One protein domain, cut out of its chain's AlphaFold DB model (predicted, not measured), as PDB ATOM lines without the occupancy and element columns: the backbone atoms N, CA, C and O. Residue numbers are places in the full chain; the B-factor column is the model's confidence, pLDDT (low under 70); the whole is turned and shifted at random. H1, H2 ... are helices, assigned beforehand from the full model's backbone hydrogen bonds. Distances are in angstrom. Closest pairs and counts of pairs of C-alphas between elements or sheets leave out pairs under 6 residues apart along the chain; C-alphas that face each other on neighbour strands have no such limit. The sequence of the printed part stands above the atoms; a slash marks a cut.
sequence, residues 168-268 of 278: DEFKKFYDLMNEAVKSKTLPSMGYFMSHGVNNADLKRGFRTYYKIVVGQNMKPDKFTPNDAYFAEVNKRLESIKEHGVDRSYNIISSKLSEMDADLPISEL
ATOM      1  N   ASP A 168       7.125 -39.325 -27.938       94.75
ATOM      2  CA  ASP A 168       6.374 -38.188 -27.389       94.75
ATOM      3  C   ASP A 168       4.872 -38.288 -27.691       94.75
ATOM      4  O   ASP A 168       4.026 -37.991 -26.842       94.75
ATOM      5  N   GLU A 169       4.513 -38.744 -28.892       95.19
ATOM      6  CA  GLU A 169       3.115 -38.943 -29.275       95.19
ATOM      7  C   GLU A 169       2.479 -40.128 -28.543       95.19
ATOM      8  O   GLU A 169       1.306 -40.054 -28.172       95.19
ATOM      9  N   PHE A 170       3.239 -41.198 -28.290       95.75
ATOM     10  CA  PHE A 170       2.789 -42.314 -27.463       95.75
ATOM     11  C   PHE A 170       2.578 -41.881 -26.012       95.75
ATOM     12  O   PHE A 170       1.553 -42.211 -25.417       95.75
ATOM     13  N   LYS A 171       3.492 -41.083 -25.454       95.94
ATOM     14  CA  LYS A 171       3.325 -40.502 -24.121       95.94
ATOM     15  C   LYS A 171       2.065 -39.641 -24.046       95.94
ATOM     16  O   LYS A 171       1.253 -39.823 -23.143       95.94
ATOM     17  N   LYS A 172       1.835 -38.788 -25.051       95.62
ATOM     18  CA  LYS A 172       0.591 -38.013 -25.175       95.62
ATOM     19  C   LYS A 172      -0.645 -38.918 -25.237       95.62
ATOM     20  O   LYS A 172      -1.654 -38.613 -24.604       95.62
ATOM     21  N   PHE A 173      -0.595 -40.012 -25.996       96.56
ATOM     22  CA  PHE A 173      -1.678 -40.998 -26.053       96.56
ATOM     23  C   PHE A 173      -1.954 -41.617 -24.678       96.56
ATOM     24  O   PHE A 173      -3.107 -41.651 -24.247       96.56
ATOM     25  N   TYR A 174      -0.907 -42.058 -23.980       96.50
ATOM     26  CA  TYR A 174      -1.003 -42.654 -22.650       96.50
ATOM     27  C   TYR A 174      -1.622 -41.687 -21.632       96.50
ATOM     28  O   TYR A 174      -2.553 -42.067 -20.921       96.50
ATOM     29  N   ASP A 175      -1.170 -40.431 -21.600       96.75
ATOM     30  CA  ASP A 175      -1.686 -39.420 -20.672       96.75
ATOM     31  C   ASP A 175      -3.183 -39.158 -20.902       96.75
ATOM     32  O   ASP A 175      -3.973 -39.183 -19.955       96.75
ATOM     33  N   LEU A 176      -3.596 -39.006 -22.166       96.50
ATOM     34  CA  LEU A 176      -4.998 -38.792 -22.535       96.50
ATOM     35  C   LEU A 176      -5.883 -40.007 -22.234       96.50
ATOM     36  O   LEU A 176      -7.018 -39.843 -21.790       96.50
ATOM     37  N   MET A 177      -5.378 -41.223 -22.458       94.56
ATOM     38  CA  MET A 177      -6.069 -42.458 -22.080       94.56
ATOM     39  C   MET A 177      -6.275 -42.540 -20.566       94.56
ATOM     40  O   MET A 177      -7.380 -42.818 -20.104       94.56
ATOM     41  N   ASN A 178      -5.226 -42.267 -19.791       95.81
ATOM     42  CA  ASN A 178      -5.260 -42.304 -18.331       95.81
ATOM     43  C   ASN A 178      -6.238 -41.271 -17.753       95.81
ATOM     44  O   ASN A 178      -6.994 -41.573 -16.831       95.81
ATOM     45  N   GLU A 179      -6.268 -40.061 -18.311       95.69
ATOM     46  CA  GLU A 179      -7.225 -39.017 -17.932       95.69
ATOM     47  C   GLU A 179      -8.677 -39.416 -18.243       95.69
ATOM     48  O   GLU A 179      -9.558 -39.299 -17.382       95.69
ATOM     49  N   ALA A 180      -8.928 -39.950 -19.441       92.31
ATOM     50  CA  ALA A 180     -10.253 -40.408 -19.846       92.31
ATOM     51  C   ALA A 180     -10.763 -41.530 -18.927       92.31
ATOM     52  O   ALA A 180     -11.877 -41.463 -18.414       92.31
ATOM     53  N   VAL A 181      -9.920 -42.524 -18.635       92.06
ATOM     54  CA  VAL A 181     -10.282 -43.655 -17.769       92.06
ATOM     55  C   VAL A 181     -10.552 -43.204 -16.332       92.06
ATOM     56  O   VAL A 181     -11.576 -43.579 -15.761       92.06
ATOM     57  N   LYS A 182      -9.705 -42.337 -15.761       91.94
ATOM     58  CA  LYS A 182      -9.911 -41.780 -14.409       91.94
ATOM     59  C   LYS A 182     -11.194 -40.967 -14.288       91.94
ATOM     60  O   LYS A 182     -11.855 -41.018 -13.256       91.94
ATOM     61  N   SER A 183     -11.546 -40.224 -15.334       91.75
ATOM     62  CA  SER A 183     -12.776 -39.427 -15.386       91.75
ATOM     63  C   SER A 183     -14.014 -40.235 -15.793       91.75
ATOM     64  O   SER A 183     -15.095 -39.660 -15.900       91.75
ATOM     65  N   LYS A 184     -13.880 -41.553 -16.020       87.69
ATOM     66  CA  LYS A 184     -14.926 -42.421 -16.589       87.69
ATOM     67  C   LYS A 184     -15.502 -41.885 -17.908       87.69
ATOM     68  O   LYS A 184     -16.672 -42.089 -18.229       87.69
ATOM     69  N   THR A 185     -14.668 -41.210 -18.690       88.88
ATOM     70  CA  THR A 185     -14.993 -40.718 -20.027       88.88
ATOM     71  C   THR A 185     -14.496 -41.715 -21.065       88.88
ATOM     72  O   THR A 185     -13.374 -42.206 -20.979       88.88
ATOM     73  N   LEU A 186     -15.308 -42.014 -22.083       87.06
ATOM     74  CA  LEU A 186     -14.881 -42.892 -23.172       87.06
ATOM     75  C   LEU A 186     -13.698 -42.254 -23.934       87.06
ATOM     76  O   LEU A 186     -13.892 -41.179 -24.517       87.06
ATOM     77  N   PRO A 187     -12.522 -42.910 -24.028       88.06
ATOM     78  CA  PRO A 187     -11.378 -42.414 -24.792       88.06
ATOM     79  C   PRO A 187     -11.588 -42.610 -26.304       88.06
ATOM     80  O   PRO A 187     -10.880 -43.341 -26.991       88.06
ATOM     81  N   SER A 188     -12.633 -41.986 -26.840       87.38
ATOM     82  CA  SER A 188     -12.985 -42.055 -28.255       87.38
ATOM     83  C   SER A 188     -12.050 -41.199 -29.113       87.38
ATOM     84  O   SER A 188     -11.399 -40.267 -28.639       87.38
ATOM     85  N   MET A 189     -12.062 -41.421 -30.431       87.62
ATOM     86  CA  MET A 189     -11.383 -40.507 -31.357       87.62
ATOM     87  C   MET A 189     -11.916 -39.067 -31.233       87.62
ATOM     88  O   MET A 189     -11.150 -38.124 -31.396       87.62
ATOM     89  N   GLY A 190     -13.200 -38.880 -30.905       86.12
ATOM     90  CA  GLY A 190     -13.767 -37.559 -30.611       86.12
ATOM     91  C   GLY A 190     -13.079 -36.881 -29.425       86.12
ATOM     92  O   GLY A 190     -12.675 -35.726 -29.536       86.12
ATOM     93  N   TYR A 191     -12.859 -37.633 -28.343       90.56
ATOM     94  CA  TYR A 191     -12.123 -37.171 -27.165       90.56
ATOM     95  C   TYR A 191     -10.675 -36.801 -27.512       90.56
ATOM     96  O   TYR A 191     -10.208 -35.716 -27.184       90.56
ATOM     97  N   PHE A 192      -9.951 -37.644 -28.245       93.00
ATOM     98  CA  PHE A 192      -8.571 -37.314 -28.615       93.00
ATOM     99  C   PHE A 192      -8.486 -36.090 -29.542       93.00
ATOM    100  O   PHE A 192      -7.585 -35.263 -29.395       93.00
ATOM    101  N   MET A 193      -9.432 -35.931 -30.476       92.12
ATOM    102  CA  MET A 193      -9.495 -34.752 -31.349       92.12
ATOM    103  C   MET A 193      -9.734 -33.465 -30.555       92.12
ATOM    104  O   MET A 193      -9.062 -32.468 -30.819       92.12
ATOM    105  N   SER A 194     -10.610 -33.485 -29.542       92.25
ATOM    106  CA  SER A 194     -10.818 -32.317 -28.674       92.25
ATOM    107  C   SER A 194      -9.577 -31.954 -27.849       92.25
ATOM    108  O   SER A 194      -9.447 -30.808 -27.434       92.25
ATOM    109  N   HIS A 195      -8.632 -32.886 -27.684       92.62
ATOM    110  CA  HIS A 195      -7.339 -32.690 -27.012       92.62
ATOM    111  C   HIS A 195      -6.161 -32.546 -28.004       92.62
ATOM    112  O   HIS A 195      -4.994 -32.827 -27.704       92.62
ATOM    113  N   GLY A 196      -6.453 -32.089 -29.227       87.75
ATOM    114  CA  GLY A 196      -5.441 -31.668 -30.198       87.75
ATOM    115  C   GLY A 196      -4.837 -32.793 -31.041       87.75
ATOM    116  O   GLY A 196      -3.740 -32.629 -31.573       87.75
ATOM    117  N   VAL A 197      -5.511 -33.940 -31.178       91.38
ATOM    118  CA  VAL A 197      -5.121 -35.009 -32.115       91.38
ATOM    119  C   VAL A 197      -5.769 -34.771 -33.478       91.38
ATOM    120  O   VAL A 197      -6.788 -35.365 -33.830       91.38
ATOM    121  N   ASN A 198      -5.188 -33.851 -34.251       87.50
ATOM    122  CA  ASN A 198      -5.813 -33.333 -35.474       87.50
ATOM    123  C   ASN A 198      -5.168 -33.824 -36.781       87.50
ATOM    124  O   ASN A 198      -5.874 -33.939 -37.784       87.50
ATOM    125  N   ASN A 199      -3.879 -34.175 -36.762       89.31
ATOM    126  CA  ASN A 199      -3.157 -34.715 -37.919       89.31
ATOM    127  C   ASN A 199      -3.659 -36.133 -38.276       89.31
ATOM    128  O   ASN A 199      -3.892 -36.946 -37.386       89.31
ATOM    129  N   ALA A 200      -3.826 -36.428 -39.569       86.75
ATOM    130  CA  ALA A 200      -4.279 -37.727 -40.066       86.75
ATOM    131  C   ALA A 200      -3.408 -38.910 -39.601       86.75
ATOM    132  O   ALA A 200      -3.961 -39.926 -39.177       86.75
ATOM    133  N   ASP A 201      -2.084 -38.779 -39.621       86.94
ATOM    134  CA  ASP A 201      -1.168 -39.852 -39.218       86.94
ATOM    135  C   ASP A 201      -1.188 -40.049 -37.703       86.94
ATOM    136  O   ASP A 201      -1.284 -41.178 -37.225       86.94
ATOM    137  N   LEU A 202      -1.279 -38.955 -36.945       90.69
ATOM    138  CA  LEU A 202      -1.465 -39.007 -35.496       90.69
ATOM    139  C   LEU A 202      -2.795 -39.682 -35.122       90.69
ATOM    140  O   LEU A 202      -2.842 -40.522 -34.228       90.69
ATOM    141  N   LYS A 203      -3.882 -39.381 -35.847       91.19
ATOM    142  CA  LYS A 203      -5.183 -40.056 -35.678       91.19
ATOM    143  C   LYS A 203      -5.086 -41.557 -35.966       91.19
ATOM    144  O   LYS A 203      -5.722 -42.345 -35.270       91.19
ATOM    145  N   ARG A 204      -4.326 -41.965 -36.989       89.75
ATOM    146  CA  ARG A 204      -4.101 -43.385 -37.323       89.75
ATOM    147  C   ARG A 204      -3.271 -44.088 -36.252       89.75
ATOM    148  O   ARG A 204      -3.656 -45.172 -35.812       89.75
ATOM    149  N   GLY A 205      -2.208 -43.449 -35.769       92.00
ATOM    150  CA  GLY A 205      -1.395 -43.973 -34.676       92.00
ATOM    151  C   GLY A 205      -2.208 -44.135 -33.392       92.00
ATOM    152  O   GLY A 205      -2.268 -45.227 -32.836       92.00
ATOM    153  N   PHE A 206      -2.974 -43.117 -32.990       93.81
ATOM    154  CA  PHE A 206      -3.855 -43.198 -31.818       93.81
ATOM    155  C   PHE A 206      -4.881 -44.333 -31.927       93.81
ATOM    156  O   PHE A 206      -5.130 -45.024 -30.946       93.81
ATOM    157  N   ARG A 207      -5.451 -44.585 -33.113       90.44
ATOM    158  CA  ARG A 207      -6.352 -45.732 -33.334       90.44
ATOM    159  C   ARG A 207      -5.638 -47.076 -33.185       90.44
ATOM    160  O   ARG A 207      -6.226 -48.005 -32.634       90.44
ATOM    161  N   THR A 208      -4.402 -47.172 -33.674       91.06
ATOM    162  CA  THR A 208      -3.574 -48.385 -33.584       91.06
ATOM    163  C   THR A 208      -3.311 -48.718 -32.118       91.06
ATOM    164  O   THR A 208      -3.692 -49.788 -31.646       91.06
ATOM    165  N   TYR A 209      -2.780 -47.754 -31.368       91.69
ATOM    166  CA  TYR A 209      -2.461 -47.918 -29.953       91.69
ATOM    167  C   TYR A 209      -3.702 -48.057 -29.062       91.69
ATOM    168  O   TYR A 209      -3.697 -48.855 -28.126       91.69
ATOM    169  N   TYR A 210      -4.809 -47.380 -29.384       90.56
ATOM    170  CA  TYR A 210      -6.089 -47.601 -28.706       90.56
ATOM    171  C   TYR A 210      -6.535 -49.059 -28.820       90.56
ATOM    172  O   TYR A 210      -6.914 -49.662 -27.822       90.56
ATOM    173  N   LYS A 211      -6.457 -49.659 -30.017       86.69
ATOM    174  CA  LYS A 211      -6.839 -51.064 -30.214       86.69
ATOM    175  C   LYS A 211      -5.912 -52.027 -29.463       86.69
ATOM    176  O   LYS A 211      -6.391 -53.049 -28.983       86.69
ATOM    177  N   ILE A 212      -4.630 -51.696 -29.331       86.75
ATOM    178  CA  ILE A 212      -3.668 -52.459 -28.520       86.75
ATOM    179  C   ILE A 212      -4.080 -52.450 -27.048       86.75
ATOM    180  O   ILE A 212      -4.208 -53.508 -26.439       86.75
ATOM    181  N   VAL A 213      -4.359 -51.266 -26.498       87.56
ATOM    182  CA  VAL A 213      -4.741 -51.125 -25.088       87.56
ATOM    183  C   VAL A 213      -6.124 -51.711 -24.829       87.56
ATOM    184  O   VAL A 213      -6.312 -52.402 -23.845       87.56
ATOM    185  N   VAL A 214      -7.110 -51.498 -25.694       82.12
ATOM    186  CA  VAL A 214      -8.497 -51.936 -25.448       82.12
ATOM    187  C   VAL A 214      -8.738 -53.394 -25.873       82.12
ATOM    188  O   VAL A 214      -9.606 -54.078 -25.335       82.12
ATOM    189  N   GLY A 215      -7.916 -53.932 -26.774       72.19
ATOM    190  CA  GLY A 215      -8.042 -55.289 -27.305       72.19
ATOM    191  C   GLY A 215      -9.192 -55.456 -28.309       72.19
ATOM    192  O   GLY A 215     -10.023 -54.573 -28.515       72.19
ATOM    193  N   GLN A 216      -9.250 -56.622 -28.963       60.09
ATOM    194  CA  GLN A 216     -10.245 -56.898 -30.014       60.09
ATOM    195  C   GLN A 216     -11.686 -57.079 -29.496       60.09
ATOM    196  O   GLN A 216     -12.635 -56.849 -30.251       60.09
ATOM    197  N   ASN A 217     -11.859 -57.454 -28.224       53.91
ATOM    198  CA  ASN A 217     -13.158 -57.837 -27.650       53.91
ATOM    199  C   ASN A 217     -13.988 -56.657 -27.123       53.91
ATOM    200  O   ASN A 217     -15.165 -56.825 -26.815       53.91
ATOM    201  N   MET A 218     -13.414 -55.455 -27.044       55.31
ATOM    202  CA  MET A 218     -14.067 -54.270 -26.486       55.31
ATOM    203  C   MET A 218     -14.300 -53.228 -27.586       55.31
ATOM    204  O   MET A 218     -13.619 -52.207 -27.665       55.31
ATOM    205  N   LYS A 219     -15.251 -53.497 -28.490       53.72
ATOM    206  CA  LYS A 219     -15.655 -52.523 -29.520       53.72
ATOM    207  C   LYS A 219     -16.608 -51.483 -28.908       53.72
ATOM    208  O   LYS A 219     -17.721 -51.861 -28.538       53.72
ATOM    209  N   PRO A 220     -16.234 -50.193 -28.834       48.69
ATOM    210  CA  PRO A 220     -17.092 -49.158 -28.250       48.69
ATOM    211  C   PRO A 220     -18.378 -48.923 -29.060       48.69
ATOM    212  O   PRO A 220     -19.401 -48.540 -28.509       48.69
ATOM    213  N   ASP A 221     -18.372 -49.232 -30.356       48.97
ATOM    214  CA  ASP A 221     -19.475 -48.942 -31.283       48.97
ATOM    215  C   ASP A 221     -20.753 -49.760 -30.999       48.97
ATOM    216  O   ASP A 221     -21.825 -49.443 -31.508       48.97
ATOM    217  N   LYS A 222     -20.644 -50.830 -30.196       47.44
ATOM    218  CA  LYS A 222     -21.767 -51.680 -29.767       47.44
ATOM    219  C   LYS A 222     -21.913 -51.765 -28.244       47.44
ATOM    220  O   LYS A 222     -22.718 -52.557 -27.763       47.44
ATOM    221  N   PHE A 223     -21.132 -50.990 -27.489       55.44
ATOM    222  CA  PHE A 223     -21.028 -51.134 -26.042       55.44
ATOM    223  C   PHE A 223     -21.107 -49.774 -25.350       55.44
ATOM    224  O   PHE A 223     -20.291 -48.890 -25.597       55.44
ATOM    225  N   THR A 224     -22.070 -49.606 -24.444       64.06
ATOM    226  CA  THR A 224     -22.043 -48.487 -23.498       64.06
ATOM    227  C   THR A 224     -20.931 -48.770 -22.486       64.06
ATOM    228  O   THR A 224     -21.019 -49.788 -21.797       64.06
ATOM    229  N   PRO A 225     -19.875 -47.941 -22.394       69.69
ATOM    230  CA  PRO A 225     -18.783 -48.181 -21.458       69.69
ATOM    231  C   PRO A 225     -19.334 -48.268 -20.033       69.69
ATOM    232  O   PRO A 225     -20.054 -47.381 -19.577       69.69
ATOM    233  N   ASN A 226     -19.021 -49.366 -19.351       79.12
ATOM    234  CA  ASN A 226     -19.415 -49.632 -17.974       79.12
ATOM    235  C   ASN A 226     -18.169 -49.698 -17.076       79.12
ATOM    236  O   ASN A 226     -17.036 -49.636 -17.555       79.12
ATOM    237  N   ASP A 227     -18.362 -49.843 -15.767       83.94
ATOM    238  CA  ASP A 227     -17.243 -49.887 -14.819       83.94
ATOM    239  C   ASP A 227     -16.255 -51.033 -15.107       83.94
ATOM    240  O   ASP A 227     -15.057 -50.871 -14.893       83.94
ATOM    241  N   ALA A 228     -16.728 -52.155 -15.665       83.00
ATOM    242  CA  ALA A 228     -15.867 -53.269 -16.062       83.00
ATOM    243  C   ALA A 228     -14.934 -52.903 -17.230       83.00
ATOM    244  O   ALA A 228     -13.763 -53.272 -17.213       83.00
ATOM    245  N   TYR A 229     -15.422 -52.133 -18.211       85.19
ATOM    246  CA  TYR A 229     -14.584 -51.593 -19.284       85.19
ATOM    247  C   TYR A 229     -13.477 -50.696 -18.719       85.19
ATOM    248  O   TYR A 229     -12.305 -50.899 -19.029       85.19
ATOM    249  N   PHE A 230     -13.826 -49.738 -17.855       88.00
ATOM    250  CA  PHE A 230     -12.831 -48.831 -17.278       88.00
ATOM    251  C   PHE A 230     -11.823 -49.562 -16.389       88.00
ATOM    252  O   PHE A 230     -10.642 -49.232 -16.437       88.00
ATOM    253  N   ALA A 231     -12.257 -50.573 -15.631       87.19
ATOM    254  CA  ALA A 231     -11.368 -51.394 -14.814       87.19
ATOM    255  C   ALA A 231     -10.338 -52.158 -15.663       87.19
ATOM    256  O   ALA A 231      -9.150 -52.141 -15.344       87.19
ATOM    257  N   GLU A 232     -10.766 -52.774 -16.767       85.62
ATOM    258  CA  GLU A 232      -9.869 -53.524 -17.654       85.62
ATOM    259  C   GLU A 232      -8.872 -52.606 -18.375       85.62
ATOM    260  O   GLU A 232      -7.677 -52.896 -18.428       85.62
ATOM    261  N   VAL A 233      -9.336 -51.463 -18.892       89.25
ATOM    262  CA  VAL A 233      -8.436 -50.486 -19.520       89.25
ATOM    263  C   VAL A 233      -7.457 -49.918 -18.486       89.25
ATOM    264  O   VAL A 233      -6.273 -49.779 -18.790       89.25
ATOM    265  N   ASN A 234      -7.909 -49.647 -17.255       91.31
ATOM    266  CA  ASN A 234      -7.038 -49.168 -16.180       91.31
ATOM    267  C   ASN A 234      -5.938 -50.179 -15.840       91.31
ATOM    268  O   ASN A 234      -4.780 -49.786 -15.766       91.31
ATOM    269  N   LYS A 235      -6.267 -51.472 -15.726       88.81
ATOM    270  CA  LYS A 235      -5.286 -52.542 -15.478       88.81
ATOM    271  C   LYS A 235      -4.151 -52.524 -16.510       88.81
ATOM    272  O   LYS A 235      -2.979 -52.670 -16.176       88.81
ATOM    273  N   ARG A 236      -4.491 -52.304 -17.778       88.31
ATOM    274  CA  ARG A 236      -3.513 -52.258 -18.872       88.31
ATOM    275  C   ARG A 236      -2.660 -50.992 -18.844       88.31
ATOM    276  O   ARG A 236      -1.453 -51.054 -19.066       88.31
ATOM    277  N   LEU A 237      -3.262 -49.847 -18.525       92.19
ATOM    278  CA  LEU A 237      -2.520 -48.598 -18.324       92.19
ATOM    279  C   LEU A 237      -1.587 -48.674 -17.107       92.19
ATOM    280  O   LEU A 237      -0.468 -48.170 -17.173       92.19
ATOM    281  N   GLU A 238      -2.006 -49.334 -16.026       91.19
ATOM    282  CA  GLU A 238      -1.159 -49.613 -14.862       91.19
ATOM    283  C   GLU A 238       0.037 -50.487 -15.247       91.19
ATOM    284  O   GLU A 238       1.162 -50.119 -14.924       91.19
ATOM    285  N   SER A 239      -0.167 -51.530 -16.058       87.31
ATOM    286  CA  SER A 239       0.941 -52.340 -16.585       87.31
ATOM    287  C   SER A 239       1.950 -51.513 -17.399       87.31
ATOM    288  O   SER A 239       3.156 -51.635 -17.189       87.31
ATOM    289  N   ILE A 240       1.493 -50.610 -18.284       89.94
ATOM    290  CA  ILE A 240       2.393 -49.683 -19.013       89.94
ATOM    291  C   ILE A 240       3.181 -48.805 -18.037       89.94
ATOM    292  O   ILE A 240       4.374 -48.560 -18.219       89.94
ATOM    293  N   LYS A 241       2.516 -48.310 -16.992       91.12
ATOM    294  CA  LYS A 241       3.150 -47.461 -15.988       91.12
ATOM    295  C   LYS A 241       4.228 -48.213 -15.208       91.12
ATOM    296  O   LYS A 241       5.288 -47.640 -14.966       91.12
ATOM    297  N   GLU A 242       3.957 -49.456 -14.818       88.19
ATOM    298  CA  GLU A 242       4.869 -50.315 -14.054       88.19
ATOM    299  C   GLU A 242       6.128 -50.677 -14.851       88.19
ATOM    300  O   GLU A 242       7.234 -50.610 -14.315       88.19
ATOM    301  N   HIS A 243       5.984 -50.970 -16.147       84.38
ATOM    302  CA  HIS A 243       7.111 -51.274 -17.037       84.38
ATOM    303  C   HIS A 243       7.873 -50.024 -17.507       84.38
ATOM    304  O   HIS A 243       9.010 -50.127 -17.979       84.38
ATOM    305  N   GLY A 244       7.264 -48.847 -17.354       90.12
ATOM    306  CA  GLY A 244       7.765 -47.563 -17.823       90.12
ATOM    307  C   GLY A 244       7.272 -47.239 -19.233       90.12
ATOM    308  O   GLY A 244       7.489 -48.002 -20.172       90.12
ATOM    309  N   VAL A 245       6.671 -46.054 -19.392       91.25
ATOM    310  CA  VAL A 245       6.014 -45.606 -20.637       91.25
ATOM    311  C   VAL A 245       6.940 -45.721 -21.856       91.25
ATOM    312  O   VAL A 245       6.538 -46.280 -22.873       91.25
ATOM    313  N   ASP A 246       8.192 -45.274 -21.745       90.19
ATOM    314  CA  ASP A 246       9.154 -45.318 -22.858       90.19
ATOM    315  C   ASP A 246       9.579 -46.752 -23.212       90.19
ATOM    316  O   ASP A 246       9.769 -47.090 -24.382       90.19
ATOM    317  N   ARG A 247       9.703 -47.630 -22.208       87.81
ATOM    318  CA  ARG A 247      10.032 -49.043 -22.426       87.81
ATOM    319  C   ARG A 247       8.868 -49.763 -23.101       87.81
ATOM    320  O   ARG A 247       9.089 -50.457 -24.091       87.81
ATOM    321  N   SER A 248       7.644 -49.555 -22.619       89.69
ATOM    322  CA  SER A 248       6.436 -50.105 -23.236       89.69
ATOM    323  C   SER A 248       6.258 -49.610 -24.668       89.69
ATOM    324  O   SER A 248       5.942 -50.414 -25.542       89.69
ATOM    325  N   TYR A 249       6.527 -48.326 -24.936       92.75
ATOM    326  CA  TYR A 249       6.547 -47.788 -26.295       92.75
ATOM    327  C   TYR A 249       7.495 -48.579 -27.195       92.75
ATOM    328  O   TYR A 249       7.067 -49.058 -28.237       92.75
ATOM    329  N   ASN A 250       8.755 -48.762 -26.791       90.12
ATOM    330  CA  ASN A 250       9.746 -49.456 -27.616       90.12
ATOM    331  C   ASN A 250       9.348 -50.911 -27.909       90.12
ATOM    332  O   ASN A 250       9.489 -51.360 -29.044       90.12
ATOM    333  N   ILE A 251       8.802 -51.625 -26.919       87.31
ATOM    334  CA  ILE A 251       8.321 -53.007 -27.086       87.31
ATOM    335  C   ILE A 251       7.156 -53.055 -28.086       87.31
ATOM    336  O   ILE A 251       7.205 -53.801 -29.066       87.31
ATOM    337  N   ILE A 252       6.124 -52.228 -27.875       89.00
ATOM    338  CA  ILE A 252       4.946 -52.175 -28.752       89.00
ATOM    339  C   ILE A 252       5.356 -51.753 -30.170       89.00
ATOM    340  O   ILE A 252       4.965 -52.384 -31.149       89.00
ATOM    341  N   SER A 253       6.172 -50.708 -30.279       89.44
ATOM    342  CA  SER A 253       6.660 -50.128 -31.530       89.44
ATOM    343  C   SER A 253       7.482 -51.130 -32.346       89.44
ATOM    344  O   SER A 253       7.254 -51.268 -33.549       89.44
ATOM    345  N   SER A 254       8.364 -51.898 -31.694       87.31
ATOM    346  CA  SER A 254       9.116 -52.981 -32.340       87.31
ATOM    347  C   SER A 254       8.175 -54.034 -32.919       87.31
ATOM    348  O   SER A 254       8.305 -54.408 -34.082       87.31
ATOM    349  N   LYS A 255       7.161 -54.459 -32.159       84.06
ATOM    350  CA  LYS A 255       6.179 -55.443 -32.632       84.06
ATOM    351  C   LYS A 255       5.324 -54.922 -33.780       84.06
ATOM    352  O   LYS A 255       5.056 -55.659 -34.720       84.06
ATOM    353  N   LEU A 256       4.939 -53.651 -33.742       88.19
ATOM    354  CA  LEU A 256       4.233 -53.022 -34.856       88.19
ATOM    355  C   LEU A 256       5.096 -52.942 -36.119       88.19
ATOM    356  O   LEU A 256       4.552 -53.036 -37.213       88.19
ATOM    357  N   SER A 257       6.418 -52.802 -35.987       86.44
ATOM    358  CA  SER A 257       7.334 -52.788 -37.136       86.44
ATOM    359  C   SER A 257       7.514 -54.157 -37.803       86.44
ATOM    360  O   SER A 257       7.840 -54.215 -38.985       86.44
ATOM    361  N   GLU A 258       7.261 -55.250 -37.073       84.19
ATOM    362  CA  GLU A 258       7.222 -56.614 -37.618       84.19
ATOM    363  C   GLU A 258       5.932 -56.879 -38.427       84.19
ATOM    364  O   GLU A 258       5.841 -57.881 -39.136       84.19
ATOM    365  N   MET A 259       4.926 -56.001 -38.327       81.94
ATOM    366  CA  MET A 259       3.640 -56.129 -39.016       81.94
ATOM    367  C   MET A 259       3.623 -55.334 -40.327       81.94
ATOM    368  O   MET A 259       4.243 -54.279 -40.443       81.94
ATOM    369  N   ASP A 260       2.862 -55.815 -41.314       76.56
ATOM    370  CA  ASP A 260       2.689 -55.109 -42.586       76.56
ATOM    371  C   ASP A 260       1.962 -53.767 -42.370       76.56
ATOM    372  O   ASP A 260       0.803 -53.727 -41.950       76.56
ATOM    373  N   ALA A 261       2.637 -52.655 -42.674       71.88
ATOM    374  CA  ALA A 261       2.090 -51.303 -42.555       71.88
ATOM    375  C   ALA A 261       0.878 -51.062 -43.476       71.88
ATOM    376  O   ALA A 261       0.098 -50.134 -43.252       71.88
ATOM    377  N   ASP A 262       0.686 -51.896 -44.501       75.75
ATOM    378  CA  ASP A 262      -0.472 -51.828 -45.387       75.75
ATOM    379  C   ASP A 262      -1.722 -52.524 -44.821       75.75
ATOM    380  O   ASP A 262      -2.831 -52.292 -45.328       75.75
ATOM    381  N   LEU A 263      -1.567 -53.295 -43.739       81.25
ATOM    382  CA  LEU A 263      -2.640 -54.007 -43.051       81.25
ATOM    383  C   LEU A 263      -3.610 -53.018 -42.369       81.25
ATOM    384  O   LEU A 263      -3.189 -52.078 -41.678       81.25
ATOM    385  N   PRO A 264      -4.937 -53.186 -42.528       83.81
ATOM    386  CA  PRO A 264      -5.901 -52.345 -41.831       83.81
ATOM    387  C   PRO A 264      -5.867 -52.594 -40.315       83.81
ATOM    388  O   PRO A 264      -5.778 -53.729 -39.855       83.81
ATOM    389  N   ILE A 265      -6.077 -51.542 -39.512       83.00
ATOM    390  CA  ILE A 265      -6.116 -51.634 -38.037       83.00
ATOM    391  C   ILE A 265      -7.130 -52.684 -37.568       83.00
ATOM    392  O   ILE A 265      -6.938 -53.289 -36.519       83.00
ATOM    393  N   SER A 266      -8.203 -52.954 -38.323       76.62
ATOM    394  CA  SER A 266      -9.180 -54.006 -37.997       76.62
ATOM    395  C   SER A 266      -8.568 -55.402 -37.882       76.62
ATOM    396  O   SER A 266      -9.068 -56.192 -37.084       76.62
ATOM    397  N   GLU A 267      -7.471 -55.665 -38.583       76.94
ATOM    398  CA  GLU A 267      -6.770 -56.953 -38.626       76.94
ATOM    399  C   GLU A 267      -5.595 -57.026 -37.645       76.94
ATOM    400  O   GLU A 267      -5.022 -58.090 -37.465       76.94
ATOM    401  N   LEU A 268      -5.276 -55.935 -36.934       78.62
ATOM    402  CA  LEU A 268      -4.255 -55.939 -35.885       78.62
ATOM    403  C   LEU A 268      -4.580 -56.988 -34.806       78.62
ATOM    404  O   LEU A 268      -5.590 -56.843 -34.100       78.62
TER     405      LEU A 268
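This is residues 168 to 268 of the 278 residues of an uncharacterized protein of Pantoea sp. PSNIH1 (UniProt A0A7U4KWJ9). The longest helix, H4, turns through one residue into H5 to make an L-shaped corner, and H1 packs on both H4 and the first part of H5. H3 packs steeply on residues 169 to 173 of H1 and reaches H4 with its last two residues, while the short H2 sits to one side, close to H1 and H3. The 101 printed residues hold five named helices, in the order H1, H2, H3, H4, H5, and no named strand; the class is all helix, with 66 residues in named helices. The whole is compact and rounded, with a radius of gyration of the C-alphas of 13.1 A and spans of 34 by 29 by 27 A.

H4, residues 227 to 243, is 24.5 A from first to last C-alpha and begins with C-alpha 227 at (-17.243, -49.887, -14.819). H5, residues 245 to 257, is 18.0 A long and ends with C-alpha 257 at (7.334, -52.788, -37.136). H1, residues 168 to 182, is 21.1 A long and begins with C-alpha 168 at (6.374, -38.188, -27.389). H3, residues 200 to 214, is 20.8 A long, and H2, residues 189 to 194, 8.6 A.

H1 is the hub and touches three helices. Residues 230 to 237 of H4 touch it, with Val 181 and Phe 230 as the closest C-alphas, 5.8 A apart; they run opposite ways at a steep tilt of 38 degrees, only just past shallow. Residues 170 to 174 of H1 touch residues 245 to 249 of H5 at a steep tilt of 67 degrees, opposite ways; the closest C-alphas are those of Lys 171 and Val 245, 6.7 A. H1 touches H3 with residues 169 to 173, the closest C-alphas being those of Phe 173 and Phe 206, 6.5 A, at a steep tilt of 51 degrees, the same way. Residues 213 to 214 of H3 touch residues 233 to 237 of H4, about perpendicular at 78 degrees, with the C-alphas of Val 214 and Val 233 closest at 6.1 A. The packing is mostly crossed, with no touching pair at a shallow tilt. H4 and H5 are close but not clearly touching, with the C-alphas of Ile 240 and Ser 248 closest at 5.9 A, and about perpendicular at 82 degrees. H2 is close to but not clearly touching H1, with the C-alphas of Leu 176 and Phe 192 closest at 7.2 A. H2 is apart from H4 and H5. In H1, H2, H3, H4 and H5 every O i to N i+4 pair is within hydrogen-bond range.

The two C-alphas farthest apart are those of Ser 183 and Asp 260, 35.0 A. The printed part has no cut. The link from H3 to H4, residues 215 to 226, is long. The mean pLDDT of the printed part is 85.2, and residues 216 to 225 are under 70.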